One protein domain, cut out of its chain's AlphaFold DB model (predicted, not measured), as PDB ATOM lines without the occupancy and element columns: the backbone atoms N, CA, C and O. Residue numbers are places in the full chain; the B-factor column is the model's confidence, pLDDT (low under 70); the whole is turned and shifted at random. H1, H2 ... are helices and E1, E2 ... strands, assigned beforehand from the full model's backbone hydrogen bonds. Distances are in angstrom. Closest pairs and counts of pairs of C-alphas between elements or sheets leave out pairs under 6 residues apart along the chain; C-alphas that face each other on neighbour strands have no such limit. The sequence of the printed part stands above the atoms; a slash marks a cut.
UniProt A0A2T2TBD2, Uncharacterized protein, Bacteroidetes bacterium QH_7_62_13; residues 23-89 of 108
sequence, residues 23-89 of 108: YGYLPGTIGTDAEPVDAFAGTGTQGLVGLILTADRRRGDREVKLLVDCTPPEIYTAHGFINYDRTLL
ATOM      1  N   TYR A  23     -30.573 -21.116  39.204       98.19
ATOM      2  CA  TYR A  23     -30.987 -21.639  40.493       98.19
ATOM      3  C   TYR A  23     -29.916 -22.557  41.081       98.19
ATOM      4  O   TYR A  23     -29.150 -23.213  40.366       98.19
ATOM      5  N   GLY A  24     -29.852 -22.559  42.405       96.88
ATOM      6  CA  GLY A  24     -29.017 -23.462  43.172       96.88
ATOM      7  C   GLY A  24     -29.081 -23.145  44.648       96.88
ATOM      8  O   GLY A  24     -30.156 -22.865  45.165       96.88
ATOM      9  N   TYR A  25     -27.943 -23.188  45.335       96.12
ATOM     10  CA  TYR A  25     -27.919 -23.134  46.797       96.12
ATOM     11  C   TYR A  25     -26.745 -22.322  47.359       96.12
ATOM     12  O   TYR A  25     -25.753 -22.030  46.677       96.12
ATOM     13  N   LEU A  26     -26.853 -21.937  48.634       94.00
ATOM     14  CA  LEU A  26     -25.806 -21.246  49.390       94.00
ATOM     15  C   LEU A  26     -25.004 -22.233  50.260       94.00
ATOM     16  O   LEU A  26     -25.507 -22.673  51.299       94.00
ATOM     17  N   PRO A  27     -23.744 -22.561  49.901       90.12
ATOM     18  CA  PRO A  27     -22.910 -23.460  50.698       90.12
ATOM     19  C   PRO A  27     -22.679 -22.934  52.118       90.12
ATOM     20  O   PRO A  27     -22.534 -21.730  52.324       90.12
ATOM     21  N   GLY A  28     -22.602 -23.842  53.093       88.00
ATOM     22  CA  GLY A  28     -22.350 -23.490  54.496       88.00
ATOM     23  C   GLY A  28     -23.556 -22.902  55.236       88.00
ATOM     24  O   GLY A  28     -23.407 -22.433  56.362       88.00
ATOM     25  N   THR A  29     -24.744 -22.931  54.625       88.38
ATOM     26  CA  THR A  29     -26.020 -22.646  55.294       88.38
ATOM     27  C   THR A  29     -26.763 -23.950  55.581       88.38
ATOM     28  O   THR A  29     -26.473 -24.969  54.959       88.38
ATOM     29  N   ILE A  30     -27.693 -23.925  56.538       84.06
ATOM     30  CA  ILE A  30     -28.563 -25.061  56.865       84.06
ATOM     31  C   ILE A  30     -30.002 -24.546  56.852       84.06
ATOM     32  O   ILE A  30     -30.358 -23.659  57.633       84.06
ATOM     33  N   GLY A  31     -30.794 -25.061  55.920       78.88
ATOM     34  CA  GLY A  31     -32.216 -24.811  55.755       78.88
ATOM     35  C   GLY A  31     -33.069 -25.626  56.722       78.88
ATOM     36  O   GLY A  31     -32.579 -26.342  57.596       78.88
ATOM     37  N   THR A  32     -34.386 -25.504  56.578       74.12
ATOM     38  CA  THR A  32     -35.364 -26.192  57.437       74.12
ATOM     39  C   THR A  32     -35.388 -27.707  57.251       74.12
ATOM     40  O   THR A  32     -35.860 -28.418  58.133       74.12
ATOM     41  N   ASP A  33     -34.876 -28.195  56.129       75.81
ATOM     42  CA  ASP A  33     -34.759 -29.604  55.758       75.81
ATOM     43  C   ASP A  33     -33.347 -30.173  55.980       75.81
ATOM     44  O   ASP A  33     -33.063 -31.286  55.551       75.81
ATOM     45  N   ALA A  34     -32.488 -29.434  56.693       81.75
ATOM     46  CA  ALA A  34     -31.076 -29.741  56.923       81.75
ATOM     47  C   ALA A  34     -30.173 -29.700  55.672       81.75
ATOM     48  O   ALA A  34     -28.984 -29.997  55.786       81.75
ATOM     49  N   GLU A  35     -30.692 -29.253  54.526       86.31
ATOM     50  CA  GLU A  35     -29.920 -29.023  53.303       86.31
ATOM     51  C   GLU A  35     -29.483 -27.551  53.181       86.31
ATOM     52  O   GLU A  35     -30.013 -26.678  53.876       86.31
ATOM     53  N   PRO A  36     -28.496 -27.221  52.330       92.56
ATOM     54  CA  PRO A  36     -28.155 -25.835  52.034       92.56
ATOM     55  C   PRO A  36     -29.358 -25.033  51.523       92.56
ATOM     56  O   PRO A  36     -30.161 -25.524  50.739       92.56
ATOM     57  N   VAL A  37     -29.461 -23.765  51.929       93.94
ATOM     58  CA  VAL A  37     -30.601 -22.921  51.552       93.94
ATOM     59  C   VAL A  37     -30.591 -22.647  50.050       93.94
ATOM     60  O   VAL A  37     -29.619 -22.110  49.508       93.94
ATOM     61  N   ASP A  38     -31.713 -22.964  49.415       95.81
ATOM     62  CA  ASP A  38     -31.986 -22.697  48.010       95.81
ATOM     63  C   ASP A  38     -32.009 -21.200  47.679       95.81
ATOM     64  O   ASP A  38     -32.481 -20.361  48.456       95.81
ATOM     65  N   ALA A  39     -31.571 -20.860  46.471       97.62
ATOM     66  CA  ALA A  39     -31.548 -19.498  45.971       97.62
ATOM     67  C   ALA A  39     -31.753 -19.425  44.453       97.62
ATOM     68  O   ALA A  39     -31.232 -20.234  43.686       97.62
ATOM     69  N   PHE A  40     -32.462 -18.383  44.030       98.44
ATOM     70  CA  PHE A  40     -32.401 -17.856  42.674       98.44
ATOM     71  C   PHE A  40     -31.267 -16.829  42.594       98.44
ATOM     72  O   PHE A  40     -31.190 -15.938  43.449       98.44
ATOM     73  N   ALA A  41     -30.416 -16.944  41.572       98.38
ATOM     74  CA  ALA A  41     -29.404 -15.945  41.239       98.38
ATOM     75  C   ALA A  41     -29.894 -15.082  40.082       98.38
ATOM     76  O   ALA A  41     -30.204 -15.587  39.005       98.38
ATOM     77  N   GLY A  42     -29.951 -13.778  40.316       97.62
ATOM     78  CA  GLY A  42     -30.119 -12.807  39.250       97.62
ATOM     79  C   GLY A  42     -28.803 -12.293  38.693       97.62
ATOM     80  O   GLY A  42     -27.715 -12.732  39.065       97.62
ATOM     81  N   THR A  43     -28.937 -11.328  37.795       96.44
ATOM     82  CA  THR A  43     -27.823 -10.706  37.069       96.44
ATOM     83  C   THR A  43     -27.396  -9.349  37.636       96.44
ATOM     84  O   THR A  43     -26.495  -8.713  37.089       96.44
ATOM     85  N   GLY A  44     -28.030  -8.894  38.717       94.81
ATOM     86  CA  GLY A  44     -27.735  -7.632  39.387       94.81
ATOM     87  C   GLY A  44     -26.565  -7.704  40.377       94.81
ATOM     88  O   GLY A  44     -25.719  -8.594  40.335       94.81
ATOM     89  N   THR A  45     -26.508  -6.720  41.276       94.00
ATOM     90  CA  THR A  45     -25.439  -6.552  42.288       94.00
ATOM     91  C   THR A  45     -25.963  -6.097  43.661       94.00
ATOM     92  O   THR A  45     -25.234  -5.554  44.495       94.00
ATOM     93  N   GLN A  46     -27.263  -6.263  43.915       90.62
ATOM     94  CA  GLN A  46     -27.963  -5.765  45.105       90.62
ATOM     95  C   GLN A  46     -27.802  -6.655  46.354       90.62
ATOM     96  O   GLN A  46     -28.317  -6.312  47.426       90.62
ATOM     97  N   GLY A  47     -27.118  -7.791  46.235       94.62
ATOM     98  CA  GLY A  47     -27.037  -8.849  47.231       94.62
ATOM     99  C   GLY A  47     -28.391  -9.516  47.460       94.62
ATOM    100  O   GLY A  47     -29.218  -9.648  46.562       94.62
ATOM    101  N   LEU A  48     -28.666  -9.930  48.697       96.75
ATOM    102  CA  LEU A  48     -29.977 -10.476  49.052       96.75
ATOM    103  C   LEU A  48     -31.065  -9.398  48.887       96.75
ATOM    104  O   LEU A  48     -31.035  -8.393  49.604       96.75
ATOM    105  N   VAL A  49     -32.049  -9.630  48.012       97.69
ATOM    106  CA  VAL A  49     -33.165  -8.697  47.738       97.69
ATOM    107  C   VAL A  49     -34.497  -9.157  48.330       97.69
ATOM    108  O   VAL A  49     -35.380  -8.335  48.601       97.69
ATOM    109  N   GLY A  50     -34.640 -10.450  48.608       98.00
ATOM    110  CA  GLY A  50     -35.854 -11.018  49.177       98.00
ATOM    111  C   GLY A  50     -35.802 -12.534  49.274       98.00
ATOM    112  O   GLY A  50     -34.741 -13.145  49.170       98.00
ATOM    113  N   LEU A  51     -36.969 -13.125  49.485       97.94
ATOM    114  CA  LEU A  51     -37.178 -14.564  49.507       97.94
ATOM    115  C   LEU A  51     -38.590 -14.909  49.032       97.94
ATOM    116  O   LEU A  51     -39.496 -14.069  49.049       97.94
ATOM    117  N   ILE A  52     -38.778 -16.164  48.647       98.12
ATOM    118  CA  ILE A  52     -40.079 -16.767  48.393       98.12
ATOM    119  C   ILE A  52     -40.286 -17.859  49.440       98.12
ATOM    120  O   ILE A  52     -39.498 -18.800  49.531       98.12
ATOM    121  N   LEU A  53     -41.350 -17.723  50.230       96.19
ATOM    122  CA  LEU A  53     -41.827 -18.786  51.110       96.19
ATOM    123  C   LEU A  53     -42.672 -19.739  50.274       96.19
ATOM    124  O   LEU A  53     -43.729 -19.331  49.777       96.19
ATOM    125  N   THR A  54     -42.215 -20.975  50.104       95.44
ATOM    126  CA  THR A  54     -42.920 -21.988  49.321       95.44
ATOM    127  C   THR A  54     -43.708 -22.928  50.224       95.44
ATOM    128  O   THR A  54     -43.318 -23.231  51.349       95.44
ATOM    129  N   ALA A  55     -44.850 -23.386  49.729       94.44
ATOM    130  CA  ALA A  55     -45.519 -24.581  50.215       94.44
ATOM    131  C   ALA A  55     -45.366 -25.653  49.137       94.44
ATOM    132  O   ALA A  55     -45.916 -25.489  48.042       94.44
ATOM    133  N   ASP A  56     -44.620 -26.716  49.439       90.81
ATOM    134  CA  ASP A  56     -44.445 -27.840  48.530       90.81
ATOM    135  C   ASP A  56     -45.576 -28.844  48.744       90.81
ATOM    136  O   ASP A  56     -45.718 -29.467  49.799       90.81
ATOM    137  N   ARG A  57     -46.439 -28.983  47.739       90.06
ATOM    138  CA  ARG A  57     -47.594 -29.887  47.806       90.06
ATOM    139  C   ARG A  57     -47.204 -31.345  47.593       90.06
ATOM    140  O   ARG A  57     -47.967 -32.222  47.983       90.06
ATOM    141  N   ARG A  58     -46.036 -31.598  47.004       86.44
ATOM    142  CA  ARG A  58     -45.494 -32.934  46.740       86.44
ATOM    143  C   ARG A  58     -44.941 -33.541  48.024       86.44
ATOM    144  O   ARG A  58     -45.178 -34.713  48.297       86.44
ATOM    145  N   ARG A  59     -44.225 -32.730  48.810       84.81
ATOM    146  CA  ARG A  59     -43.579 -33.138  50.071       84.81
ATOM    147  C   ARG A  59     -44.427 -32.851  51.312       84.81
ATOM    148  O   ARG A  59     -44.240 -33.489  52.343       84.81
ATOM    149  N   GLY A  60     -45.378 -31.921  51.217       86.25
ATOM    150  CA  GLY A  60     -46.203 -31.495  52.348       86.25
ATOM    151  C   GLY A  60     -45.473 -30.577  53.332       86.25
ATOM    152  O   GLY A  60     -45.932 -30.412  54.463       86.25
ATOM    153  N   ASP A  61     -44.357 -29.975  52.922       87.44
ATOM    154  CA  ASP A  61     -43.523 -29.099  53.737       87.44
ATOM    155  C   ASP A  61     -43.503 -27.655  53.201       87.44
ATOM    156  O   ASP A  61     -44.257 -27.255  52.302       87.44
ATOM    157  N   ARG A  62     -42.718 -26.813  53.873       90.12
ATOM    158  CA  ARG A  62     -42.486 -25.422  53.493       90.12
ATOM    159  C   ARG A  62     -40.993 -25.202  53.385       90.12
ATOM    160  O   ARG A  62     -40.263 -25.572  54.302       90.12
ATOM    161  N   GLU A  63     -40.576 -24.534  52.323       90.94
ATOM    162  CA  GLU A  63     -39.176 -24.210  52.085       90.94
ATOM    163  C   GLU A  63     -39.021 -22.698  51.890       90.94
ATOM    164  O   GLU A  63     -39.973 -21.960  51.604       90.94
ATOM    165  N   VAL A  64     -37.796 -22.219  52.068       93.38
ATOM    166  CA  VAL A  64     -37.421 -20.837  51.774       93.38
ATOM    167  C   VAL A  64     -36.491 -20.857  50.577       93.38
ATOM    168  O   VAL A  64     -35.489 -21.563  50.597       93.38
ATOM    169  N   LYS A  65     -36.796 -20.044  49.566       96.38
ATOM    170  CA  LYS A  65     -35.921 -19.845  48.407       96.38
ATOM    171  C   LYS A  65     -35.513 -18.384  48.348       96.38
ATOM    172  O   LYS A  65     -36.366 -17.500  48.240       96.38
ATOM    173  N   LEU A  66     -34.226 -18.112  48.505       97.81
ATOM    174  CA  LEU A  66     -33.697 -16.753  48.540       97.81
ATOM    175  C   LEU A  66     -33.656 -16.143  47.135       97.81
ATOM    176  O   LEU A  66     -33.562 -16.849  46.137       97.81
ATOM    177  N   LEU A  67     -33.722 -14.817  47.070       98.38
ATOM    178  CA  LEU A  67     -33.528 -14.039  45.850       98.38
ATOM    179  C   LEU A  67     -32.241 -13.233  46.022       98.38
ATOM    180  O   LEU A  67     -32.212 -12.272  46.802       98.38
ATOM    181  N   VAL A  68     -31.176 -13.655  45.348       97.81
ATOM    182  CA  VAL A  68     -29.845 -13.046  45.433       97.81
ATOM    183  C   VAL A  68     -29.544 -12.363  44.109       97.81
ATOM    184  O   VAL A  68     -29.672 -12.979  43.057       97.81
ATOM    185  N   ASP A  69     -29.193 -11.081  44.167       97.00
ATOM    186  CA  ASP A  69     -28.851 -10.255  43.007       97.00
ATOM    187  C   ASP A  69     -29.953 -10.199  41.929       97.00
ATOM    188  O   ASP A  69     -29.712  -9.821  40.790       97.00
ATOM    189  N   CYS A  70     -31.197 -10.552  42.278       97.75
ATOM    190  CA  CYS A  70     -32.324 -10.480  41.354       97.75
ATOM    191  C   CYS A  70     -32.734  -9.030  41.091       97.75
ATOM    192  O   CYS A  70     -33.202  -8.313  41.984       97.75
ATOM    193  N   THR A  71     -32.646  -8.639  39.824       97.38
ATOM    194  CA  THR A  71     -33.262  -7.423  39.298       97.38
ATOM    195  C   THR A  71     -34.790  -7.502  39.428       97.38
ATOM    196  O   THR A  71     -35.366  -8.585  39.587       97.38
ATOM    197  N   PRO A  72     -35.516  -6.375  39.350       97.44
ATOM    198  CA  PRO A  72     -36.968  -6.407  39.471       97.44
ATOM    199  C   PRO A  72     -37.692  -7.323  38.461       97.44
ATOM    200  O   PRO A  72     -38.606  -8.033  38.886       97.44
ATOM    201  N   PRO A  73     -37.311  -7.382  37.164       98.00
ATOM    202  CA  PRO A  73     -37.874  -8.368  36.239       98.00
ATOM    203  C   PRO A  73     -37.613  -9.814  36.676       98.00
ATOM    204  O   PRO A  73     -38.524 -10.635  36.648       98.00
ATOM    205  N   GLU A  74     -36.405 -10.120  37.150       98.31
ATOM    206  CA  GLU A  74     -36.031 -11.458  37.624       98.31
ATOM    207  C   GLU A  74     -36.792 -11.871  38.886       98.31
ATOM    208  O   GLU A  74     -37.168 -13.033  39.023       98.31
ATOM    209  N   ILE A  75     -37.100 -10.927  39.779       98.50
ATOM    210  CA  ILE A  75     -37.961 -11.185  40.940       98.50
ATOM    211  C   ILE A  75     -39.362 -11.621  40.484       98.50
ATOM    212  O   ILE A  75     -39.909 -12.585  41.026       98.50
ATOM    213  N   TYR A  76     -39.942 -10.946  39.483       98.25
ATOM    214  CA  TYR A  76     -41.219 -11.373  38.904       98.25
ATOM    215  C   TYR A  76     -41.104 -12.742  38.229       98.25
ATOM    216  O   TYR A  76     -41.993 -13.575  38.407       98.25
ATOM    217  N   THR A  77     -40.009 -13.001  37.513       98.56
ATOM    218  CA  THR A  77     -39.732 -14.295  36.877       98.56
ATOM    219  C   THR A  77     -39.653 -15.427  37.900       98.56
ATOM    220  O   THR A  77     -40.359 -16.422  37.753       98.56
ATOM    221  N   ALA A  78     -38.867 -15.275  38.968       98.44
ATOM    222  CA  ALA A  78     -38.734 -16.278  40.023       98.44
ATOM    223  C   ALA A  78     -40.063 -16.505  40.761       98.44
ATOM    224  O   ALA A  78     -40.465 -17.648  40.999       98.44
ATOM    225  N   HIS A  79     -40.792 -15.427  41.082       98.50
ATOM    226  CA  HIS A  79     -42.109 -15.535  41.714       98.50
ATOM    227  C   HIS A  79     -43.114 -16.241  40.809       98.50
ATOM    228  O   HIS A  79     -43.827 -17.117  41.290       98.50
ATOM    229  N   GLY A  80     -43.142 -15.904  39.518       98.25
ATOM    230  CA  GLY A  80     -43.980 -16.552  38.515       98.25
ATOM    231  C   GLY A  80     -43.632 -18.026  38.333       98.25
ATOM    232  O   GLY A  80     -44.534 -18.855  38.331       98.25
ATOM    233  N   PHE A  81     -42.342 -18.364  38.275       97.94
ATOM    234  CA  PHE A  81     -41.846 -19.732  38.131       97.94
ATOM    235  C   PHE A  81     -42.287 -20.644  39.278       97.94
ATOM    236  O   PHE A  81     -42.905 -21.678  39.034       97.94
ATOM    237  N   ILE A  82     -42.066 -20.231  40.532       97.50
ATOM    238  CA  ILE A  82     -42.519 -20.987  41.716       97.50
ATOM    239  C   ILE A  82     -44.033 -21.215  41.712       97.50
ATOM    240  O   ILE A  82     -44.545 -22.151  42.314       97.50
ATOM    241  N   ASN A  83     -44.760 -20.333  41.048       96.94
ATOM    242  CA  ASN A  83     -46.205 -20.301  41.027       96.94
ATOM    243  C   ASN A  83     -46.807 -20.769  39.693       96.94
ATOM    244  O   ASN A  83     -48.017 -20.611  39.502       96.94
ATOM    245  N   TYR A  84     -45.985 -21.297  38.786       95.50
ATOM    246  CA  TYR A  84     -46.393 -21.700  37.445       95.50
ATOM    247  C   TYR A  84     -47.339 -22.900  37.508       95.50
ATOM    248  O   TYR A  84     -48.488 -22.807  37.077       95.50
ATOM    249  N   ASP A  85     -46.888 -23.990  38.130       93.56
ATOM    250  CA  ASP A  85     -47.715 -25.163  38.383       93.56
ATOM    251  C   ASP A  85     -48.182 -25.179  39.842       93.56
ATOM    252  O   ASP A  85     -47.477 -25.606  40.761       93.56
ATOM    253  N   ARG A  86     -49.419 -24.718  40.043       92.25
ATOM    254  CA  ARG A  86     -50.060 -24.622  41.362       92.25
ATOM    255  C   ARG A  86     -50.391 -25.969  41.994       92.25
ATOM    256  O   ARG A  86     -50.745 -25.997  43.174       92.25
ATOM    257  N   THR A  87     -50.293 -27.058  41.236       92.12
ATOM    258  CA  THR A  87     -50.438 -28.413  41.777       92.12
ATOM    259  C   THR A  87     -49.160 -28.881  42.469       92.12
ATOM    260  O   THR A  87     -49.244 -29.674  43.405       92.12
ATOM    261  N   LEU A  88     -47.998 -28.341  42.079       91.88
ATOM    262  CA  LEU A  88     -46.697 -28.676  42.661       91.88
ATOM    263  C   LEU A  88     -46.334 -27.717  43.798       91.88
ATOM    264  O   LEU A  88     -46.078 -28.155  44.921       91.88
ATOM    265  N   LEU A  89     -46.336 -26.409  43.522       94.81
ATOM    266  CA  LEU A  89     -45.839 -25.382  44.438       94.81
ATOM    267  C   LEU A  89     -46.793 -24.185  44.543       94.81
ATOM    268  O   LEU A  89     -47.540 -23.835  43.629       94.81
TER     269      LEU A  89
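What this domain is: This is residues 23 to 89 of the 108 residues of an uncharacterized protein of Bacteroidetes bacterium QH_7_62_13 (UniProt A0A2T2TBD2). What would one see first? A strongly twisted sheet of four strands has one helix, H1, over one face, running along the long hairpin of E3 and E4. The shorter hairpin of E1 and E2 continues the sheet beside E4, and the strands' lines turn by 107 degrees from edge to edge. What is printed? The 67 residues hold four named strands and one named helix in the order E1, E2, E3, E4, H1; the mixed sheet runs E1, E2, E4, E3, and the class is mixed, helices and strands. The whole is compact, with a radius of gyration of the C-alphas of 12.0 A, and flat, spanning 34 by 29 by 14 A.

How they stand to each other: How do the strands pair? E4, residues 61 to 68, is antiparallel to E3, residues 48 to 56, at 159 degrees, with N 52 and O 65 2.8 A apart, within hydrogen-bond range. E4 is parallel to E2, residues 37 to 41, at 40 degrees, with N 66 and O 38 at 2.8 A. E2 is antiparallel to E1, residues 23 to 26, at 131 degrees, with N 26 and O 37 at 2.9 A. Where is the helix? H1, residues 72 to 82, is on the sheet at a height of 9.4 A, over E4 and along the strands, at 20 degrees to E4 on the local plane; with 2 of its C-alphas falling on E2, it is only just not over E2. Its closest C-alphas to E3 are those of His 79 and Ile 52, 7.1 A apart, and every O i to N i+4 pair in H1 is within hydrogen-bond range.

Where its parts are: Where does the sheet begin? C-alpha 23 of E1 is at (-30.987, -21.639, 40.493); E1 is 10.3 A long and E2 12.5 A. How long are the other elements? E3 is 22.6 A, E4 22.7 A and H1 15.8 A, with H1 ending at C-alpha 82, (-42.519, -20.987, 41.716).

The domain as a whole: How far does it reach? The two C-alphas farthest apart, those of Thr 45 and Gly 60, are 34.0 A apart. Is anything cut or uncertain? The printed part has no cut and no long link, and no printed residue is under 70 in pLDDT.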